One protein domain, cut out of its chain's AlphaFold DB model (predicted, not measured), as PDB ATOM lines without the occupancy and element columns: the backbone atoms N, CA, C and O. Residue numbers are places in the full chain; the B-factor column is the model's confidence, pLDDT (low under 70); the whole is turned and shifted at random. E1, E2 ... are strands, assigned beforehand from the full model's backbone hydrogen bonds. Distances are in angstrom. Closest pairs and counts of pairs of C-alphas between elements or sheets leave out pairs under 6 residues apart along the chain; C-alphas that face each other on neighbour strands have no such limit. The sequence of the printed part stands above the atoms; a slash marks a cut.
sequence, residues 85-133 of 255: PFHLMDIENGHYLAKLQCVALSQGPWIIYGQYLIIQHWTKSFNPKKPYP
ATOM      1  N   PRO A  85     181.281 161.702  97.663       79.50
ATOM      2  CA  PRO A  85     181.145 162.502  96.455       79.50
ATOM      3  C   PRO A  85     180.515 161.652  95.347       79.50
ATOM      4  O   PRO A  85     180.861 160.482  95.169       79.50
ATOM      5  N   PHE A  86     179.586 162.242  94.602       83.12
ATOM      6  CA  PHE A  86     178.926 161.596  93.475       83.12
ATOM      7  C   PHE A  86     179.167 162.397  92.200       83.12
ATOM      8  O   PHE A  86     179.427 163.601  92.235       83.12
ATOM      9  N   HIS A  87     179.110 161.710  91.063       86.88
ATOM     10  CA  HIS A  87     179.306 162.334  89.763       86.88
ATOM     11  C   HIS A  87     177.945 162.681  89.160       86.88
ATOM     12  O   HIS A  87     177.080 161.806  89.063       86.88
ATOM     13  N   LEU A  88     177.768 163.948  88.783       88.38
ATOM     14  CA  LEU A  88     176.606 164.426  88.044       88.38
ATOM     15  C   LEU A  88     177.000 164.559  86.570       88.38
ATOM     16  O   LEU A  88     177.975 165.239  86.258       88.38
ATOM     17  N   MET A  89     176.255 163.914  85.684       90.56
ATOM     18  CA  MET A  89     176.418 164.021  84.238       90.56
ATOM     19  C   MET A  89     175.189 164.705  83.662       90.56
ATOM     20  O   MET A  89     174.065 164.319  83.978       90.56
ATOM     21  N   ASP A  90     175.407 165.720  82.836       88.00
ATOM     22  CA  ASP A  90     174.340 166.307  82.036       88.00
ATOM     23  C   ASP A  90     173.970 165.335  80.909       88.00
ATOM     24  O   ASP A  90     174.845 164.755  80.259       88.00
ATOM     25  N   ILE A  91     172.677 165.116  80.715       92.44
ATOM     26  CA  ILE A  91     172.113 164.377  79.592       92.44
ATOM     27  C   ILE A  91     171.311 165.381  78.767       92.44
ATOM     28  O   ILE A  91     170.646 166.273  79.293       92.44
ATOM     29  N   GLU A  92     171.319 165.189  77.451       88.25
ATOM     30  CA  GLU A  92     170.477 165.950  76.535       88.25
ATOM     31  C   GLU A  92     169.025 166.089  77.026       88.25
ATOM     32  O   GLU A  92     168.439 165.179  77.623       88.25
ATOM     33  N   ASN A  93     168.415 167.231  76.694       87.69
ATOM     34  CA  ASN A  93     167.068 167.642  77.107       87.69
ATOM     35  C   ASN A  93     166.951 168.119  78.564       87.69
ATOM     36  O   ASN A  93     165.871 168.023  79.150       87.69
ATOM     37  N   GLY A  94     168.036 168.624  79.161       85.31
ATOM     38  CA  GLY A  94     168.009 169.225  80.498       85.31
ATOM     39  C   GLY A  94     167.667 168.215  81.592       85.31
ATOM     40  O   GLY A  94     166.867 168.509  82.480       85.31
ATOM     41  N   HIS A  95     168.206 167.004  81.485       86.88
ATOM     42  CA  HIS A  95     168.105 165.979  82.518       86.88
ATOM     43  C   HIS A  95     169.497 165.707  83.075       86.88
ATOM     44  O   HIS A  95     170.472 165.744  82.339       86.88
ATOM     45  N   TYR A  96     169.590 165.361  84.358       89.31
ATOM     46  CA  TYR A  96     170.869 165.015  84.974       89.31
ATOM     47  C   TYR A  96     170.877 163.566  85.440       89.31
ATOM     48  O   TYR A  96     169.900 163.073  86.009       89.31
ATOM     49  N   LEU A  97     172.007 162.895  85.237       87.75
ATOM     50  CA  LEU A  97     172.298 161.588  85.804       87.75
ATOM     51  C   LEU A  97     173.223 161.758  87.001       87.75
ATOM     52  O   LEU A  97     174.354 162.213  86.853       87.75
ATOM     53  N   ALA A  98     172.779 161.347  88.180       87.06
ATOM     54  CA  ALA A  98     173.656 161.203  89.331       87.06
ATOM     55  C   ALA A  98     174.062 159.731  89.465       87.06
ATOM     56  O   ALA A  98     173.203 158.854  89.589       87.06
ATOM     57  N   LYS A  99     175.368 159.444  89.451       85.19
ATOM     58  CA  LYS A  99     175.886 158.113  89.791       85.19
ATOM     59  C   LYS A  99     176.158 158.050  91.285       85.19
ATOM     60  O   LYS A  99     177.114 158.658  91.767       85.19
ATOM     61  N   LEU A 100     175.338 157.296  92.004       79.00
ATOM     62  CA  LEU A 100     175.434 157.155  93.450       79.00
ATOM     63  C   LEU A 100     176.213 155.877  93.778       79.00
ATOM     64  O   LEU A 100     175.926 154.806  93.250       79.00
ATOM     65  N   GLN A 101     177.214 155.981  94.654       70.31
ATOM     66  CA  GLN A 101     177.932 154.807  95.173       70.31
ATOM     67  C   GLN A 101     177.188 154.117  96.328       70.31
ATOM     68  O   GLN A 101     177.623 153.071  96.805       70.31
ATOM     69  N   CYS A 102     176.089 154.707  96.798       59.34
ATOM     70  CA  CYS A 102     175.287 154.231  97.915       59.34
ATOM     71  C   CYS A 102     173.809 154.122  97.523       59.34
ATOM     72  O   CYS A 102     173.326 154.831  96.639       59.34
ATOM     73  N   VAL A 103     173.101 153.206  98.189       54.97
ATOM     74  CA  VAL A 103     171.663 152.990  98.005       54.97
ATOM     75  C   VAL A 103     170.926 154.209  98.561       54.97
ATOM     76  O   VAL A 103     170.914 154.431  99.769       54.97
ATOM     77  N   ALA A 104     170.346 155.026  97.685       55.66
ATOM     78  CA  ALA A 104     169.522 156.152  98.103       55.66
ATOM     79  C   ALA A 104     168.151 155.648  98.573       55.66
ATOM     80  O   ALA A 104     167.409 155.041  97.802       55.66
ATOM     81  N   LEU A 105     167.805 155.919  99.833       54.34
ATOM     82  CA  LEU A 105     166.454 155.717 100.358       54.34
ATOM     83  C   LEU A 105     165.551 156.818  99.791       54.34
ATOM     84  O   LEU A 105     165.494 157.921 100.329       54.34
ATOM     85  N   SER A 106     164.879 156.561  98.672       58.16
ATOM     86  CA  SER A 106     164.084 157.596  98.016       58.16
ATOM     87  C   SER A 106     162.599 157.516  98.385       58.16
ATOM     88  O   SER A 106     161.890 156.622  97.928       58.16
ATOM     89  N   GLN A 107     162.104 158.503  99.139       50.53
ATOM     90  CA  GLN A 107     160.683 158.869  99.169       50.53
ATOM     91  C   GLN A 107     160.469 160.065  98.226       50.53
ATOM     92  O   GLN A 107     160.605 161.216  98.630       50.53
ATOM     93  N   GLY A 108     160.203 159.821  96.940       69.19
ATOM     94  CA  GLY A 108     159.874 160.894  95.993       69.19
ATOM     95  C   GLY A 108     159.832 160.454  94.524       69.19
ATOM     96  O   GLY A 108     160.039 159.280  94.232       69.19
ATOM     97  N   PRO A 109     159.536 161.385  93.597       63.88
ATOM     98  CA  PRO A 109     159.228 161.111  92.189       63.88
ATOM     99  C   PRO A 109     160.479 160.947  91.316       63.88
ATOM    100  O   PRO A 109     160.587 161.513  90.231       63.88
ATOM    101  N   TRP A 110     161.443 160.188  91.813       72.75
ATOM    102  CA  TRP A 110     162.689 159.871  91.128       72.75
ATOM    103  C   TRP A 110     162.638 158.414  90.695       72.75
ATOM    104  O   TRP A 110     162.070 157.577  91.397       72.75
ATOM    105  N   ILE A 111     163.254 158.099  89.559       69.12
ATOM    106  CA  ILE A 111     163.388 156.715  89.113       69.12
ATOM    107  C   ILE A 111     164.842 156.299  89.320       69.12
ATOM    108  O   ILE A 111     165.758 156.916  88.768       69.12
ATOM    109  N   ILE A 112     165.043 155.269  90.141       73.12
ATOM    110  CA  ILE A 112     166.349 154.648  90.359       73.12
ATOM    111  C   ILE A 112     166.489 153.499  89.361       73.12
ATOM    112  O   ILE A 112     165.723 152.537  89.403       73.12
ATOM    113  N   TYR A 113     167.483 153.585  88.481       65.69
ATOM    114  CA  TYR A 113     167.880 152.499  87.586       65.69
ATOM    115  C   TYR A 113     169.259 151.985  88.009       65.69
ATOM    116  O   TYR A 113     170.299 152.518  87.616       65.69
ATOM    117  N   GLY A 114     169.283 150.946  88.848       80.50
ATOM    118  CA  GLY A 114     170.526 150.387  89.385       80.50
ATOM    119  C   GLY A 114     171.282 151.394  90.262       80.50
ATOM    120  O   GLY A 114     170.798 151.768  91.324       80.50
ATOM    121  N   GLN A 115     172.471 151.820  89.819       75.94
ATOM    122  CA  GLN A 115     173.322 152.812  90.509       75.94
ATOM    123  C   GLN A 115     173.108 154.255  90.020       75.94
ATOM    124  O   GLN A 115     173.837 155.168  90.418       75.94
ATOM    125  N   TYR A 116     172.150 154.462  89.117       79.25
ATOM    126  CA  TYR A 116     171.913 155.749  88.484       79.25
ATOM    127  C   TYR A 116     170.569 156.319  88.913       79.25
ATOM    128  O   TYR A 116     169.539 155.643  88.874       79.25
ATOM    129  N   LEU A 117     170.595 157.590  89.292       83.19
ATOM    130  CA  LEU A 117     169.418 158.390  89.568       83.19
ATOM    131  C   LEU A 117     169.243 159.391  88.431       83.19
ATOM    132  O   LEU A 117     170.149 160.179  88.157       83.19
ATOM    133  N   ILE A 118     168.079 159.371  87.789       77.44
ATOM    134  CA  ILE A 118     167.712 160.388  86.802       77.44
ATOM    135  C   ILE A 118     166.915 161.465  87.530       77.44
ATOM    136  O   ILE A 118     165.844 161.195  88.076       77.44
ATOM    137  N   ILE A 119     167.445 162.686  87.536       79.69
ATOM    138  CA  ILE A 119     166.779 163.853  88.106       79.69
ATOM    139  C   ILE A 119     166.203 164.660  86.947       79.69
ATOM    140  O   ILE A 119     166.934 165.195  86.112       79.69
ATOM    141  N   GLN A 120     164.876 164.736  86.896       74.12
ATOM    142  CA  GLN A 120     164.173 165.641  85.998       74.12
ATOM    143  C   GLN A 120     164.141 167.047  86.608       74.12
ATOM    144  O   GLN A 120     164.015 167.195  87.826       74.12
ATOM    145  N   HIS A 121     164.230 168.084  85.772       72.06
ATOM    146  CA  HIS A 121     164.033 169.458  86.225       72.06
ATOM    147  C   HIS A 121     162.688 169.625  86.945       72.06
ATOM    148  O   HIS A 121     161.628 169.269  86.423       72.06
ATOM    149  N   TRP A 122     162.732 170.221  88.140       59.31
ATOM    150  CA  TRP A 122     161.537 170.575  88.894       59.31
ATOM    151  C   TRP A 122     160.843 171.764  88.236       59.31
ATOM    152  O   TRP A 122     161.196 172.920  88.449       59.31
ATOM    153  N   THR A 123     159.817 171.490  87.438       65.88
ATOM    154  CA  THR A 123     158.871 172.524  87.012       65.88
ATOM    155  C   THR A 123     157.819 172.723  88.100       65.88
ATOM    156  O   THR A 123     157.333 171.744  88.660       65.88
ATOM    157  N   LYS A 124     157.390 173.963  88.369       65.44
ATOM    158  CA  LYS A 124     156.350 174.276  89.379       65.44
ATOM    159  C   LYS A 124     155.025 173.515  89.165       65.44
ATOM    160  O   LYS A 124     154.245 173.354  90.095       65.44
ATOM    161  N   SER A 125     154.779 173.036  87.946       72.25
ATOM    162  CA  SER A 125     153.624 172.224  87.543       72.25
ATOM    163  C   SER A 125     153.851 170.705  87.625       72.25
ATOM    164  O   SER A 125     152.988 169.931  87.198       72.25
ATOM    165  N   PHE A 126     154.994 170.257  88.151       72.56
ATOM    166  CA  PHE A 126     155.324 168.842  88.255       72.56
ATOM    167  C   PHE A 126     154.386 168.146  89.248       72.56
ATOM    168  O   PHE A 126     154.284 168.536  90.412       72.56
ATOM    169  N   ASN A 127     153.686 167.108  88.785       69.25
ATOM    170  CA  ASN A 127     152.780 166.321  89.615       69.25
ATOM    171  C   ASN A 127     153.318 164.887  89.732       69.25
ATOM    172  O   ASN A 127     153.238 164.147  88.750       69.25
ATOM    173  N   PRO A 128     153.784 164.463  90.920       63.56
ATOM    174  CA  PRO A 128     154.380 163.144  91.128       63.56
ATOM    175  C   PRO A 128     153.390 161.988  90.921       63.56
ATOM    176  O   PRO A 128     153.803 160.841  90.791       63.56
ATOM    177  N   LYS A 129     152.080 162.268  90.892       68.88
ATOM    178  CA  LYS A 129     151.032 161.264  90.658       68.88
ATOM    179  C   LYS A 129     150.763 161.007  89.178       68.88
ATOM    180  O   LYS A 129     150.047 160.065  88.853       68.88
ATOM    181  N   LYS A 130     151.270 161.854  88.276       72.50
ATOM    182  CA  LYS A 130     151.121 161.618  86.840       72.50
ATOM    183  C   LYS A 130     152.163 160.575  86.422       72.50
ATOM    184  O   LYS A 130     153.345 160.796  86.671       72.50
ATOM    185  N   PRO A 131     151.755 159.447  85.813       66.38
ATOM    186  CA  PRO A 131     152.708 158.457  85.328       66.38
ATOM    187  C   PRO A 131     153.652 159.110  84.320       66.38
ATOM    188  O   PRO A 131     153.230 159.969  83.538       66.38
ATOM    189  N   TYR A 132     154.925 158.703  84.350       59.97
ATOM    190  CA  TYR A 132     155.928 159.213  83.419       59.97
ATOM    191  C   TYR A 132     155.400 159.049  81.988       59.97
ATOM    192  O   TYR A 132     154.890 157.965  81.669       59.97
ATOM    193  N   PRO A 133     155.456 160.094  81.137       64.31
ATOM    194  CA  PRO A 133     154.986 159.985  79.768       64.31
ATOM    195  C   PRO A 133     155.777 158.865  79.096       64.31
ATOM    196  O   PRO A 133     156.970 158.997  78.826       64.31
TER     197      PRO A 133
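What this domain is: This is residues 85 to 133 of the 255 residues of an uncharacterized protein of Gossypium gossypioides (UniProt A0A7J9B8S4). There is little regular structure here: one small twisted sheet of two hairpins side by side, E1 with E2 and E3 with E4, and a tail, residues 121 to 133, leading away from E4. Of 49 printed residues, 18 are in four named strands; the class is all strand, the sheet antiparallel, ordered E1 E2 E4 E3. It is only just compact, close to loose: radius of gyration of the C-alphas 11.5 A, spans 30 by 24 by 17 A.

Where its parts are: Find C-alpha 87 at (179.306, 162.334, 89.763), where E1, residues 87 to 91, begins. E2 is residues 95 to 99, 13.2 A long; E3 is 111 to 113. E4, residues 116 to 120, ends at (164.173, 165.641, 85.998).

How they stand to each other: Between inner strands E2 and E4, antiparallel at 156 degrees, find N 98 and O 117 within hydrogen-bond range, 2.9 A. In hairpin E1 and E2, look at N 89 and O 97, 2.8 A; in hairpin E3 and E4, N 113 and O 116, 2.9 A.

The domain as a whole: The farthest C-alphas, Pro 85 and Lys 130, are 31.5 A apart. The printed part has no cut; link E2 to E3 is long. Residues 102 to 109, among others, have pLDDT under 70.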